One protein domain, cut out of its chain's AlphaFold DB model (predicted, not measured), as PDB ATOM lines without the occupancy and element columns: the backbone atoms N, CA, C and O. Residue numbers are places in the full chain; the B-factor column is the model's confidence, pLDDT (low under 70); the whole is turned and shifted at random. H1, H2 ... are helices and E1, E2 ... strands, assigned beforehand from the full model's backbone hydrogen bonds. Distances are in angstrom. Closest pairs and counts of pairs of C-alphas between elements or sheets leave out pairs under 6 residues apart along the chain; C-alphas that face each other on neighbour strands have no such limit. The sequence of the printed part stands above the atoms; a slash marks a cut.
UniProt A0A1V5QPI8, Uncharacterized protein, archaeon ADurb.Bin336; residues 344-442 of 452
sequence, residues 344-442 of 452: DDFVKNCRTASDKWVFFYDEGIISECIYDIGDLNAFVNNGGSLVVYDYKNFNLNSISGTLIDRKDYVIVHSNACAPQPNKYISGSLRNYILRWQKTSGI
ATOM      1  N   ASP A 344     -35.282  35.014 -29.473       83.94
ATOM      2  CA  ASP A 344     -36.458  35.783 -29.866       83.94
ATOM      3  C   ASP A 344     -36.123  37.277 -30.036       83.94
ATOM      4  O   ASP A 344     -35.496  37.902 -29.175       83.94
ATOM      5  N   ASP A 345     -36.554  37.865 -31.153       81.88
ATOM      6  CA  ASP A 345     -36.230  39.256 -31.505       81.88
ATOM      7  C   ASP A 345     -36.800  40.265 -30.504       81.88
ATOM      8  O   ASP A 345     -36.208  41.319 -30.279       81.88
ATOM      9  N   PHE A 346     -37.912  39.926 -29.847       77.50
ATOM     10  CA  PHE A 346     -38.504  40.760 -28.804       77.50
ATOM     11  C   PHE A 346     -37.535  40.968 -27.632       77.50
ATOM     12  O   PHE A 346     -37.298  42.097 -27.218       77.50
ATOM     13  N   VAL A 347     -36.870  39.903 -27.181       83.69
ATOM     14  CA  VAL A 347     -35.894  39.953 -26.079       83.69
ATOM     15  C   VAL A 347     -34.668  40.802 -26.447       83.69
ATOM     16  O   VAL A 347     -34.076  41.451 -25.584       83.69
ATOM     17  N   LYS A 348     -34.293  40.818 -27.734       84.19
ATOM     18  CA  LYS A 348     -33.156  41.596 -28.254       84.19
ATOM     19  C   LYS A 348     -33.473  43.066 -28.504       84.19
ATOM     20  O   LYS A 348     -32.555  43.878 -28.464       84.19
ATOM     21  N   ASN A 349     -34.726  43.392 -28.806       86.38
ATOM     22  CA  ASN A 349     -35.126  44.736 -29.218       86.38
ATOM     23  C   ASN A 349     -35.822  45.516 -28.100       86.38
ATOM     24  O   ASN A 349     -35.748  46.744 -28.090       86.38
ATOM     25  N   CYS A 350     -36.461  44.827 -27.154       86.31
ATOM     26  CA  CYS A 350     -37.239  45.427 -26.075       86.31
ATOM     27  C   CYS A 350     -36.517  45.293 -24.737       86.31
ATOM     28  O   CYS A 350     -35.812  44.311 -24.514       86.31
ATOM     29  N   ARG A 351     -36.669  46.278 -23.845       87.31
ATOM     30  CA  ARG A 351     -36.101  46.280 -22.491       87.31
ATOM     31  C   ARG A 351     -36.452  44.965 -21.796       87.31
ATOM     32  O   ARG A 351     -37.602  44.540 -21.850       87.31
ATOM     33  N   THR A 352     -35.476  44.323 -21.163       88.81
ATOM     34  CA  THR A 352     -35.629  42.958 -20.640       88.81
ATOM     35  C   THR A 352     -35.329  42.915 -19.145       88.81
ATOM     36  O   THR A 352     -34.428  43.602 -18.672       88.81
ATOM     37  N   ALA A 353     -36.075  42.108 -18.398       87.88
ATOM     38  CA  ALA A 353     -35.766  41.719 -17.028       87.88
ATOM     39  C   ALA A 353     -35.678  40.192 -16.940       87.88
ATOM     40  O   ALA A 353     -36.423  39.486 -17.621       87.88
ATOM     41  N   SER A 354     -34.763  39.666 -16.125       87.81
ATOM     42  CA  SER A 354     -34.572  38.223 -15.983       87.81
ATOM     43  C   SER A 354     -33.962  37.836 -14.637       87.81
ATOM     44  O   SER A 354     -33.150  38.559 -14.067       87.81
ATOM     45  N   ASP A 355     -34.297  36.644 -14.148       82.50
ATOM     46  CA  ASP A 355     -33.616  35.976 -13.031       82.50
ATOM     47  C   ASP A 355     -32.202  35.487 -13.413       82.50
ATOM     48  O   ASP A 355     -31.375  35.188 -12.548       82.50
ATOM     49  N   LYS A 356     -31.893  35.459 -14.715       84.56
ATOM     50  CA  LYS A 356     -30.576  35.162 -15.298       84.56
ATOM     51  C   LYS A 356     -29.995  36.350 -16.071       84.56
ATOM     52  O   LYS A 356     -29.173  36.159 -16.965       84.56
ATOM     53  N   TRP A 357     -30.364  37.577 -15.702       81.06
ATOM     54  CA  TRP A 357     -30.018  38.811 -16.426       81.06
ATOM     55  C   TRP A 357     -28.523  39.018 -16.719       81.06
ATOM     56  O   TRP A 357     -28.172  39.645 -17.715       81.06
ATOM     57  N   VAL A 358     -27.628  38.467 -15.898       77.19
ATOM     58  CA  VAL A 358     -26.172  38.540 -16.114       77.19
ATOM     59  C   VAL A 358     -25.763  37.866 -17.424       77.19
ATOM     60  O   VAL A 358     -24.977  38.432 -18.175       77.19
ATOM     61  N   PHE A 359     -26.336  36.704 -17.743       80.31
ATOM     62  CA  PHE A 359     -25.975  35.945 -18.946       80.31
ATOM     63  C   PHE A 359     -26.492  36.610 -20.234       80.31
ATOM     64  O   PHE A 359     -25.955  36.402 -21.318       80.31
ATOM     65  N   PHE A 360     -27.505  37.473 -20.124       81.12
ATOM     66  CA  PHE A 360     -28.029  38.259 -21.245       81.12
ATOM     67  C   PHE A 360     -27.026  39.327 -21.676       81.12
ATOM     68  O   PHE A 360     -26.925  39.656 -22.866       81.12
ATOM     69  N   TYR A 361     -26.243  39.830 -20.718       78.38
ATOM     70  CA  TYR A 361     -25.241  40.842 -20.992       78.38
ATOM     71  C   TYR A 361     -24.176  40.341 -21.970       78.38
ATOM     72  O   TYR A 361     -23.829  41.079 -22.901       78.38
ATOM     73  N   ASP A 362     -23.732  39.089 -21.830       73.19
ATOM     74  CA  ASP A 362     -22.755  38.458 -22.727       73.19
ATOM     75  C   ASP A 362     -23.236  38.443 -24.185       73.19
ATOM     76  O   ASP A 362     -22.452  38.666 -25.116       73.19
ATOM     77  N   GLU A 363     -24.545  38.299 -24.398       77.12
ATOM     78  CA  GLU A 363     -25.117  38.242 -25.741       77.12
ATOM     79  C   GLU A 363     -25.381  39.593 -26.391       77.12
ATOM     80  O   GLU A 363     -25.538  39.674 -27.611       77.12
ATOM     81  N   GLY A 364     -25.343  40.683 -25.630       76.44
ATOM     82  CA  GLY A 364     -25.710  41.988 -26.178       76.44
ATOM     83  C   GLY A 364     -26.939  42.617 -25.558       76.44
ATOM     84  O   GLY A 364     -27.255  43.748 -25.913       76.44
ATOM     85  N   ILE A 365     -27.609  41.909 -24.658       82.62
ATOM     86  CA  ILE A 365     -28.936  42.270 -24.189       82.62
ATOM     87  C   ILE A 365     -28.789  42.883 -22.802       82.62
ATOM     88  O   ILE A 365     -28.240  42.267 -21.888       82.62
ATOM     89  N   ILE A 366     -29.241  44.125 -22.640       80.62
ATOM     90  CA  ILE A 366     -29.271  44.753 -21.325       80.62
ATOM     91  C   ILE A 366     -30.517  44.217 -20.627       80.62
ATOM     92  O   ILE A 366     -31.649  44.523 -21.010       80.62
ATOM     93  N   SER A 367     -30.279  43.355 -19.641       82.81
ATOM     94  CA  SER A 367     -31.319  42.793 -18.795       82.81
ATOM     95  C   SER A 367     -31.166  43.296 -17.365       82.81
ATOM     96  O   SER A 367     -30.054  43.388 -16.849       82.81
ATOM     97  N   GLU A 368     -32.291  43.587 -16.724       79.19
ATOM     98  CA  GLU A 368     -32.377  43.972 -15.313       79.19
ATOM     99  C   GLU A 368     -32.752  42.777 -14.430       79.19
ATOM    100  O   GLU A 368     -33.280  41.775 -14.915       79.19
ATOM    101  N   CYS A 369     -32.474  42.881 -13.129       78.88
ATOM    102  CA  CYS A 369     -32.932  41.906 -12.141       78.88
ATOM    103  C   CYS A 369     -34.452  42.008 -11.929       78.88
ATOM    104  O   CYS A 369     -35.047  43.064 -12.128       78.88
ATOM    105  N   ILE A 370     -35.073  40.914 -11.492       76.56
ATOM    106  CA  ILE A 370     -36.482  40.872 -11.085       76.56
ATOM    107  C   ILE A 370     -36.572  41.297  -9.611       76.56
ATOM    108  O   ILE A 370     -35.883  40.703  -8.783       76.56
ATOM    109  N   TYR A 371     -37.381  42.315  -9.288       61.34
ATOM    110  CA  TYR A 371     -37.458  42.898  -7.936       61.34
ATOM    111  C   TYR A 371     -38.712  42.473  -7.149       61.34
ATOM    112  O   TYR A 371     -38.572  42.029  -6.015       61.34
ATOM    113  N   ASP A 372     -39.912  42.548  -7.744       69.31
ATOM    114  CA  ASP A 372     -41.188  42.123  -7.134       69.31
ATOM    115  C   ASP A 372     -42.294  41.943  -8.201       69.31
ATOM    116  O   ASP A 372     -42.267  42.598  -9.241       69.31
ATOM    117  N   ILE A 373     -43.297  41.091  -7.947       69.50
ATOM    118  CA  ILE A 373     -44.452  40.835  -8.832       69.50
ATOM    119  C   ILE A 373     -45.249  42.121  -9.106       69.50
ATOM    120  O   ILE A 373     -45.731  42.318 -10.225       69.50
ATOM    121  N   GLY A 374     -45.369  43.013  -8.114       70.25
ATOM    122  CA  GLY A 374     -46.031  44.310  -8.286       70.25
ATOM    123  C   GLY A 374     -45.351  45.175  -9.352       70.25
ATOM    124  O   GLY A 374     -46.012  45.691 -10.257       70.25
ATOM    125  N   ASP A 375     -44.021  45.243  -9.303       74.38
ATOM    126  CA  ASP A 375     -43.206  46.004 -10.252       74.38
ATOM    127  C   ASP A 375     -43.119  45.325 -11.624       74.38
ATOM    128  O   ASP A 375     -43.035  46.006 -12.648       74.38
ATOM    129  N   LEU A 376     -43.200  43.990 -11.677       79.88
ATOM    130  CA  LEU A 376     -43.204  43.231 -12.929       79.88
ATOM    131  C   LEU A 376     -44.397  43.583 -13.816       79.88
ATOM    132  O   LEU A 376     -44.228  43.769 -15.022       79.88
ATOM    133  N   ASN A 377     -45.586  43.724 -13.230       83.44
ATOM    134  CA  ASN A 377     -46.774  44.138 -13.972       83.44
ATOM    135  C   ASN A 377     -46.591  45.525 -14.590       83.44
ATOM    136  O   ASN A 377     -46.852  45.715 -15.779       83.44
ATOM    137  N   ALA A 378     -46.093  46.489 -13.813       83.62
ATOM    138  CA  ALA A 378     -45.801  47.825 -14.321       83.62
ATOM    139  C   ALA A 378     -44.722  47.794 -15.418       83.62
ATOM    140  O   ALA A 378     -44.871  48.455 -16.445       83.62
ATOM    141  N   PHE A 379     -43.660  47.005 -15.241       84.19
ATOM    142  CA  PHE A 379     -42.584  46.858 -16.219       84.19
ATOM    143  C   PHE A 379     -43.084  46.284 -17.552       84.19
ATOM    144  O   PHE A 379     -42.831  46.872 -18.606       84.19
ATOM    145  N   VAL A 380     -43.844  45.185 -17.516       87.25
ATOM    146  CA  VAL A 380     -44.402  44.549 -18.719       87.25
ATOM    147  C   VAL A 380     -45.413  45.469 -19.409       87.25
ATOM    148  O   VAL A 380     -45.355  45.645 -20.630       87.25
ATOM    149  N   ASN A 381     -46.284  46.137 -18.646       87.50
ATOM    150  CA  ASN A 381     -47.265  47.088 -19.184       87.50
ATOM    151  C   ASN A 381     -46.620  48.320 -19.832       87.50
ATOM    152  O   ASN A 381     -47.160  48.862 -20.792       87.50
ATOM    153  N   ASN A 382     -45.434  48.718 -19.368       85.75
ATOM    154  CA  ASN A 382     -44.637  49.786 -19.972       85.75
ATOM    155  C   ASN A 382     -43.777  49.312 -21.163       85.75
ATOM    156  O   ASN A 382     -42.892  50.040 -21.612       85.75
ATOM    157  N   GLY A 383     -44.028  48.110 -21.690       86.25
ATOM    158  CA  GLY A 383     -43.356  47.568 -22.874       86.25
ATOM    159  C   GLY A 383     -42.069  46.794 -22.589       86.25
ATOM    160  O   GLY A 383     -41.243  46.629 -23.486       86.25
ATOM    161  N   GLY A 384     -41.861  46.356 -21.347       87.00
ATOM    162  CA  GLY A 384     -40.768  45.462 -20.979       87.00
ATOM    163  C   GLY A 384     -41.061  43.985 -21.276       87.00
ATOM    164  O   GLY A 384     -42.211  43.545 -21.296       87.00
ATOM    165  N   SER A 385     -39.996  43.210 -21.463       89.19
ATOM    166  CA  SER A 385     -40.001  41.748 -21.588       89.19
ATOM    167  C   SER A 385     -39.485  41.120 -20.305       89.19
ATOM    168  O   SER A 385     -38.415  41.482 -19.827       89.19
ATOM    169  N   LEU A 386     -40.182  40.124 -19.783       88.44
ATOM    170  CA  LEU A 386     -39.691  39.300 -18.691       88.44
ATOM    171  C   LEU A 386     -39.221  37.957 -19.244       88.44
ATOM    172  O   LEU A 386     -39.966  37.321 -19.983       88.44
ATOM    173  N   VAL A 387     -38.031  37.499 -18.861       87.81
ATOM    174  CA  VAL A 387     -37.568  36.132 -19.133       87.81
ATOM    175  C   VAL A 387     -37.242  35.434 -17.821       87.81
ATOM    176  O   VAL A 387     -36.308  35.834 -17.128       87.81
ATOM    177  N   VAL A 388     -37.991  34.382 -17.493       86.12
ATOM    178  CA  VAL A 388     -37.867  33.659 -16.221       86.12
ATOM    179  C   VAL A 388     -37.442  32.220 -16.472       86.12
ATOM    180  O   VAL A 388     -38.183  31.453 -17.084       86.12
ATOM    181  N   TYR A 389     -36.265  31.842 -15.984       84.31
ATOM    182  CA  TYR A 389     -35.764  30.469 -16.071       84.31
ATOM    183  C   TYR A 389     -36.263  29.628 -14.901       84.31
ATOM    184  O   TYR A 389     -36.696  28.494 -15.089       84.31
ATOM    185  N   ASP A 390     -36.273  30.192 -13.694       79.25
ATOM    186  CA  ASP A 390     -36.804  29.540 -12.497       79.25
ATOM    187  C   ASP A 390     -38.295  29.851 -12.277       79.25
ATOM    188  O   ASP A 390     -38.732  30.317 -11.224       79.25
ATOM    189  N   TYR A 391     -39.110  29.618 -13.309       73.94
ATOM    190  CA  TYR A 391     -40.530  29.990 -13.310       73.94
ATOM    191  C   TYR A 391     -41.378  29.197 -12.306       73.94
ATOM    192  O   TYR A 391     -42.479  29.622 -11.970       73.94
ATOM    193  N   LYS A 392     -40.875  28.071 -11.780       74.56
ATOM    194  CA  LYS A 392     -41.588  27.245 -10.787       74.56
ATOM    195  C   LYS A 392     -41.829  27.983  -9.471       74.56
ATOM    196  O   LYS A 392     -42.773  27.656  -8.759       74.56
ATOM    197  N   ASN A 393     -40.999  28.981  -9.176       70.12
ATOM    198  CA  ASN A 393     -41.092  29.790  -7.967       70.12
ATOM    199  C   ASN A 393     -41.905  31.085  -8.166       70.12
ATOM    200  O   ASN A 393     -42.145  31.804  -7.200       70.12
ATOM    201  N   PHE A 394     -42.366  31.374  -9.390       71.19
ATOM    202  CA  PHE A 394     -43.117  32.586  -9.715       71.19
ATOM    203  C   PHE A 394     -44.542  32.263 -10.172       71.19
ATOM    204  O   PHE A 394     -44.760  31.487 -11.099       71.19
ATOM    205  N   ASN A 395     -45.542  32.925  -9.581       81.69
ATOM    206  CA  ASN A 395     -46.917  32.857 -10.079       81.69
ATOM    207  C   ASN A 395     -47.101  33.782 -11.298       81.69
ATOM    208  O   ASN A 395     -47.710  34.851 -11.203       81.69
ATOM    209  N   LEU A 396     -46.559  33.369 -12.448       82.50
ATOM    210  CA  LEU A 396     -46.573  34.156 -13.691       82.50
ATOM    211  C   LEU A 396     -47.981  34.395 -14.252       82.50
ATOM    212  O   LEU A 396     -48.185  35.353 -14.989       82.50
ATOM    213  N   ASN A 397     -48.970  33.591 -13.853       84.00
ATOM    214  CA  ASN A 397     -50.367  33.763 -14.264       84.00
ATOM    215  C   ASN A 397     -50.987  35.076 -13.758       84.00
ATOM    216  O   ASN A 397     -52.021  35.503 -14.261       84.00
ATOM    217  N   SER A 398     -50.373  35.704 -12.751       83.69
ATOM    218  CA  SER A 398     -50.790  37.008 -12.225       83.69
ATOM    219  C   SER A 398     -50.220  38.200 -13.006       83.69
ATOM    220  O   SER A 398     -50.571  39.344 -12.704       83.69
ATOM    221  N   ILE A 399     -49.345  37.950 -13.987       83.19
ATOM    222  CA  ILE A 399     -48.683  39.001 -14.758       83.19
ATOM    223  C   ILE A 399     -49.491  39.309 -16.021       83.19
ATOM    224  O   ILE A 399     -49.804  38.417 -16.807       83.19
ATOM    225  N   SER A 400     -49.813  40.583 -16.244       81.88
ATOM    226  CA  SER A 400     -50.503  41.038 -17.449       81.88
ATOM    227  C   SER A 400     -49.571  40.961 -18.660       81.88
ATOM    228  O   SER A 400     -48.685  41.797 -18.825       81.88
ATOM    229  N   GLY A 401     -49.764  39.960 -19.520       86.12
ATOM    230  CA  GLY A 401     -48.988  39.799 -20.747       86.12
ATOM    231  C   GLY A 401     -49.259  38.480 -21.465       86.12
ATOM    232  O   GLY A 401     -49.946  37.595 -20.955       86.12
ATOM    233  N   THR A 402     -48.702  38.352 -22.664       88.44
ATOM    234  CA  THR A 402     -48.663  37.092 -23.400       88.44
ATOM    235  C   THR A 402     -47.558  36.227 -22.812       88.44
ATOM    236  O   THR A 402     -46.390  36.626 -22.797       88.44
ATOM    237  N   LEU A 403     -47.935  35.046 -22.324       91.19
ATOM    238  CA  LEU A 403     -47.010  34.032 -21.836       91.19
ATOM    239  C   LEU A 403     -46.575  33.139 -22.994       91.19
ATOM    240  O   LEU A 403     -47.401  32.530 -23.675       91.19
ATOM    241  N   ILE A 404     -45.268  33.052 -23.201       88.75
ATOM    242  CA  ILE A 404     -44.648  32.154 -24.164       88.75
ATOM    243  C   ILE A 404     -43.814  31.147 -23.379       88.75
ATOM    244  O   ILE A 404     -42.718  31.459 -22.911       88.75
ATOM    245  N   ASP A 405     -44.347  29.937 -23.247       88.38
ATOM    246  CA  ASP A 405     -43.675  28.836 -22.562       88.38
ATOM    247  C   ASP A 405     -42.638  28.164 -23.486       88.38
ATOM    248  O   ASP A 405     -42.873  27.952 -24.687       88.38
ATOM    249  N   ARG A 406     -41.459  27.866 -22.940       87.44
ATOM    250  CA  ARG A 406     -40.355  27.154 -23.598       87.44
ATOM    251  C   ARG A 406     -39.814  26.107 -22.631       87.44
ATOM    252  O   ARG A 406     -40.003  26.184 -21.426       87.44
ATOM    253  N   LYS A 407     -39.062  25.141 -23.164       85.62
ATOM    254  CA  LYS A 407     -38.502  24.035 -22.369       85.62
ATOM    255  C   LYS A 407     -37.710  24.512 -21.139       85.62
ATOM    256  O   LYS A 407     -37.826  23.901 -20.080       85.62
ATOM    257  N   ASP A 408     -36.936  25.587 -21.291       84.31
ATOM    258  CA  ASP A 408     -35.949  26.019 -20.294       84.31
ATOM    259  C   ASP A 408     -36.284  27.370 -19.627       84.31
ATOM    260  O   ASP A 408     -35.598  27.763 -18.686       84.31
ATOM    261  N   TYR A 409     -37.294  28.100 -20.113       87.06
ATOM    262  CA  TYR A 409     -37.686  29.420 -19.602       87.06
ATOM    263  C   TYR A 409     -39.089  29.825 -20.074       87.06
ATOM    264  O   TYR A 409     -39.616  29.280 -21.039       87.06
ATOM    265  N   VAL A 410     -39.659  30.850 -19.445       87.25
ATOM    266  CA  VAL A 410     -40.914  31.493 -19.859       87.25
ATOM    267  C   VAL A 410     -40.642  32.949 -20.224       87.25
ATOM    268  O   VAL A 410     -39.934  33.644 -19.494       87.25
ATOM    269  N   ILE A 411     -41.209  33.423 -21.337       88.06
ATOM    270  CA  ILE A 411     -41.217  34.849 -21.691       88.06
ATOM    271  C   ILE A 411     -42.595  35.432 -21.374       88.06
ATOM    272  O   ILE A 411     -43.607  34.882 -21.804       88.06
ATOM    273  N   VAL A 412     -42.631  36.561 -20.666       88.12
ATOM    274  CA  VAL A 412     -43.844  37.367 -20.468       88.12
ATOM    275  C   VAL A 412     -43.647  38.710 -21.144       88.12
ATOM    276  O   VAL A 412     -42.679  39.409 -20.846       88.12
ATOM    277  N   HIS A 413     -44.542  39.089 -22.047       83.75
ATOM    278  CA  HIS A 413     -44.447  40.398 -22.681       83.75
ATOM    279  C   HIS A 413     -45.797  41.016 -23.027       83.75
ATOM    280  O   HIS A 413     -46.794  40.317 -23.196       83.75
ATOM    281  N   SER A 414     -45.823  42.342 -23.158       82.94
ATOM    282  CA  SER A 414     -46.969  43.058 -23.713       82.94
ATOM    283  C   SER A 414     -46.815  43.256 -25.224       82.94
ATOM    284  O   SER A 414     -45.778  42.959 -25.822       82.94
ATOM    285  N   ASN A 415     -47.865  43.773 -25.861       80.81
ATOM    286  CA  ASN A 415     -47.816  44.186 -27.266       80.81
ATOM    287  C   ASN A 415     -46.978  45.466 -27.473       80.81
ATOM    288  O   ASN A 415     -46.723  45.849 -28.612       80.81
ATOM    289  N   ALA A 416     -46.574  46.142 -26.391       82.31
ATOM    290  CA  ALA A 416     -45.697  47.304 -26.428       82.31
ATOM    291  C   ALA A 416     -44.227  46.877 -26.280       82.31
ATOM    292  O   ALA A 416     -43.916  45.890 -25.621       82.31
ATOM    293  N   CYS A 417     -43.318  47.645 -26.878       85.19
ATOM    294  CA  CYS A 417     -41.878  47.413 -26.804       85.19
ATOM    295  C   CYS A 417     -41.183  48.722 -26.433       85.19
ATOM    296  O   CYS A 417     -41.078  49.635 -27.255       85.19
ATOM    297  N   ALA A 418     -40.713  48.824 -25.192       84.69
ATOM    298  CA  ALA A 418     -39.777  49.864 -24.804       84.69
ATOM    299  C   ALA A 418     -38.410  49.487 -25.390       84.69
ATOM    300  O   ALA A 418     -37.925  48.400 -25.079       84.69
ATOM    301  N   PRO A 419     -37.784  50.319 -26.236       84.62
ATOM    302  CA  PRO A 419     -36.559  49.933 -26.926       84.62
ATOM    303  C   PRO A 419     -35.431  49.634 -25.934       84.62
ATOM    304  O   PRO A 419     -35.282  50.315 -24.916       84.62
ATOM    305  N   GLN A 420     -34.618  48.624 -26.250       80.88
ATOM    306  CA  GLN A 420     -33.393  48.329 -25.512       80.88
ATOM    307  C   GLN A 420     -32.509  49.583 -25.436       80.88
ATOM    308  O   GLN A 420     -32.286  50.244 -26.457       80.88
ATOM    309  N   PRO A 421     -31.963  49.920 -24.254       71.06
ATOM    310  CA  PRO A 421     -30.949  50.955 -24.176       71.06
ATOM    311  C   PRO A 421     -29.764  50.555 -25.063       71.06
ATOM    312  O   PRO A 421     -29.333  49.402 -25.074       71.06
ATOM    313  N   ASN A 422     -29.238  51.502 -25.843       63.09
ATOM    314  CA  ASN A 422     -28.146  51.217 -26.771       63.09
ATOM    315  C   ASN A 422     -26.930  50.657 -26.012       63.09
ATOM    316  O   ASN A 422     -26.237  51.390 -25.305       63.09
ATOM    317  N   LYS A 423     -26.619  49.365 -26.204       54.62
ATOM    318  CA  LYS A 423     -25.401  48.739 -25.652       54.62
ATOM    319  C   LYS A 423     -24.124  49.407 -26.182       54.62
ATOM    320  O   LYS A 423     -23.097  49.415 -25.503       54.62
ATOM    321  N   TYR A 424     -24.184  49.981 -27.386       49.06
ATOM    322  CA  TYR A 424     -23.024  50.422 -28.154       49.06
ATOM    323  C   TYR A 424     -22.891  51.946 -28.231       49.06
ATOM    324  O   TYR A 424     -23.287  52.569 -29.209       49.06
ATOM    325  N   ILE A 425     -22.209  52.523 -27.242       44.91
ATOM    326  CA  ILE A 425     -21.365  53.711 -27.476       44.91
ATOM    327  C   ILE A 425     -19.873  53.305 -27.618       44.91
ATOM    328  O   ILE A 425     -19.041  54.116 -28.009       44.91
ATOM    329  N   SER A 426     -19.493  52.026 -27.441       40.41
ATOM    330  CA  SER A 426     -18.107  51.563 -27.677       40.41
ATOM    331  C   SER A 426     -18.027  50.119 -28.209       40.41
ATOM    332  O   SER A 426     -18.020  49.164 -27.437       40.41
ATOM    333  N   GLY A 427     -17.982  49.937 -29.533       35.53
ATOM    334  CA  GLY A 427     -18.177  48.640 -30.205       35.53
ATOM    335  C   GLY A 427     -16.953  47.919 -30.792       35.53
ATOM    336  O   GLY A 427     -17.097  47.329 -31.856       35.53
ATOM    337  N   SER A 428     -15.761  47.913 -30.177       43.03
ATOM    338  CA  SER A 428     -14.573  47.317 -30.840       43.03
ATOM    339  C   SER A 428     -14.037  45.983 -30.286       43.03
ATOM    340  O   SER A 428     -13.390  45.258 -31.043       43.03
ATOM    341  N   LEU A 429     -14.293  45.591 -29.027       41.22
ATOM    342  CA  LEU A 429     -13.514  44.503 -28.399       41.22
ATOM    343  C   LEU A 429     -14.088  43.087 -28.523       41.22
ATOM    344  O   LEU A 429     -13.299  42.152 -28.642       41.22
ATOM    345  N   ARG A 430     -15.420  42.890 -28.552       43.84
ATOM    346  CA  ARG A 430     -16.025  41.542 -28.711       43.84
ATOM    347  C   ARG A 430     -15.492  40.856 -29.974       43.84
ATOM    348  O   ARG A 430     -15.074  39.704 -29.930       43.84
ATOM    349  N   ASN A 431     -15.375  41.611 -31.067       45.53
ATOM    350  CA  ASN A 431     -14.794  41.126 -32.321       45.53
ATOM    351  C   ASN A 431     -13.294  40.813 -32.216       45.53
ATOM    352  O   ASN A 431     -12.808  39.964 -32.958       45.53
ATOM    353  N   TYR A 432     -12.564  41.461 -31.305       42.09
ATOM    354  CA  TYR A 432     -11.133  41.241 -31.093       42.09
ATOM    355  C   TYR A 432     -10.862  40.028 -30.191       42.09
ATOM    356  O   TYR A 432     -10.003  39.217 -30.521       42.09
ATOM    357  N   ILE A 433     -11.633  39.849 -29.109       39.22
ATOM    358  CA  ILE A 433     -11.529  38.692 -28.200       39.22
ATOM    359  C   ILE A 433     -11.990  37.411 -28.901       39.22
ATOM    360  O   ILE A 433     -11.272  36.415 -28.857       39.22
ATOM    361  N   LEU A 434     -13.103  37.452 -29.643       42.75
ATOM    362  CA  LEU A 434     -13.561  36.308 -30.443       42.75
ATOM    363  C   LEU A 434     -12.560  35.947 -31.559       42.75
ATOM    364  O   LEU A 434     -12.384  34.770 -31.874       42.75
ATOM    365  N   ARG A 435     -11.850  36.934 -32.136       41.12
ATOM    366  CA  ARG A 435     -10.731  36.682 -33.067       41.12
ATOM    367  C   ARG A 435      -9.532  36.057 -32.367       41.12
ATOM    368  O   ARG A 435      -8.934  35.143 -32.927       41.12
ATOM    369  N   TRP A 436      -9.173  36.551 -31.185       36.69
ATOM    370  CA  TRP A 436      -8.026  36.064 -30.422       36.69
ATOM    371  C   TRP A 436      -8.247  34.627 -29.936       36.69
ATOM    372  O   TRP A 436      -7.368  33.793 -30.100       36.69
ATOM    373  N   GLN A 437      -9.457  34.297 -29.475       37.97
ATOM    374  CA  GLN A 437      -9.862  32.929 -29.122       37.97
ATOM    375  C   GLN A 437      -9.849  31.978 -30.329       37.97
ATOM    376  O   GLN A 437      -9.398  30.844 -30.209       37.97
ATOM    377  N   LYS A 438     -10.267  32.439 -31.519       41.66
ATOM    378  CA  LYS A 438     -10.163  31.645 -32.759       41.66
ATOM    379  C   LYS A 438      -8.728  31.447 -33.252       41.66
ATOM    380  O   LYS A 438      -8.475  30.488 -33.971       41.66
ATOM    381  N   THR A 439      -7.810  32.357 -32.929       38.31
ATOM    382  CA  THR A 439      -6.428  32.338 -33.450       38.31
ATOM    383  C   THR A 439      -5.415  31.734 -32.484       38.31
ATOM    384  O   THR A 439      -4.365  31.289 -32.938       38.31
ATOM    385  N   SER A 440      -5.708  31.666 -31.183       33.78
ATOM    386  CA  SER A 440      -4.788  31.123 -30.176       33.78
ATOM    387  C   SER A 440      -4.745  29.593 -30.115       33.78
ATOM    388  O   SER A 440      -3.875  29.054 -29.439       33.78
ATOM    389  N   GLY A 441      -5.640  28.880 -30.813       26.62
ATOM    390  CA  GLY A 441      -5.608  27.412 -30.908       26.62
ATOM    391  C   GLY A 441      -5.789  26.678 -29.571       26.62
ATOM    392  O   GLY A 441      -5.590  25.468 -29.511       26.62
ATOM    393  N   ILE A 442      -6.171  27.387 -28.504       31.72
ATOM    394  CA  ILE A 442      -6.532  26.794 -27.216       31.72
ATOM    395  C   ILE A 442      -7.949  26.240 -27.381       31.72
ATOM    396  O   ILE A 442      -8.940  26.922 -27.119       31.72
TER     397      ILE A 442
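What this domain is: This is residues 344 to 442 of the 452 residues of an uncharacterized protein of archaeon ADurb.Bin336 (UniProt A0A1V5QPI8). A small four-stranded sheet has one helix over each face, H1 on one and H3 on the other, while H2 sits off toward its E1 edge. From this body a long link, residues 414 to 429, leads away to H4, and residues 431 to 442, of which 431 to 439 belong to H4, stick out at the far end of an elongated whole. The 99 printed residues hold four named helices and four named strands, in the order H1 E1 H2 H3 E2 E3 E4 H4; the sheet is mixed, in the order E1 E2 E4 E3. The class is mixed, helices and strands, with 46 residues, under half, in named elements. The whole is only just loose, close to compact, with a radius of gyration of the C-alphas of 15.6 A and spans of 49 by 28 by 21 A.

Where its parts are: Find C-alpha 345 at (-36.230, 39.256, -31.505), where H1 begins; it ends at residue 349. E1 follows at residues 352 to 354, then H2 at 357 to 363, 10.5 A long. H3, residues 373 to 381, runs 12.4 A. Next come E2 at 385 to 388, 9.9 A, E3 at 402 to 405, 9.7 A, and E4 at 410 to 413, 10.0 A. H4, residues 430 to 439, runs 14.1 A to C-alpha 439 at (-6.428, 32.338, -33.450).

How they stand to each other: Start at the sheet, where E1 and E2 are parallel, with N 353 and O 385 2.8 A apart, within hydrogen-bond range. With H2 and H3 between them they form a strand-helix-strand unit, two parallel neighbours joined through helices. E2 and E4 are antiparallel, with N 386 to O 412 at 2.8 A; E3 and E4 form an antiparallel hairpin, with N 404 to O 411 at 2.8 A. Outside the named strands, residues 367 to 368 pair parallel with 352 to 353 of E1. H1 is on the sheet at a height of 8.8 A, only just over E2, with 3 of its C-alphas on that strand; the closest C-alphas are those of Val 347 and Ser 385, 6.3 A. On the opposite face H3, at a height of 9.0 A, lies over E2 and only just not over E4, with 2 of its C-alphas on E4, and runs along the strands, at 9 degrees to E2 on the local plane; the closest C-alphas of H3 and E2 are those of Val 380 and Leu 386, 7.1 A apart, and those of H3 and E4 are Val 380 and His 413, 5.7 A apart. H2 only grazes the sheet with residues 357 to 360. H4 is not on the sheet. Every O i to N i+4 pair is within hydrogen-bond range in H1 and H4; H3 has 4 of 5, and H2 has 0 of 3 but 3 of 4 O i to N i+3 pairs.

The domain as a whole: The farthest C-alphas, Ser 398 and Gly 441, are 49.8 A apart. The printed part has no cut. The links E2 to E3 and E4 to H4 are long. Mean pLDDT of the printed part is 73.5; look for values under 70 at residues 371 to 373 and 422 to 442.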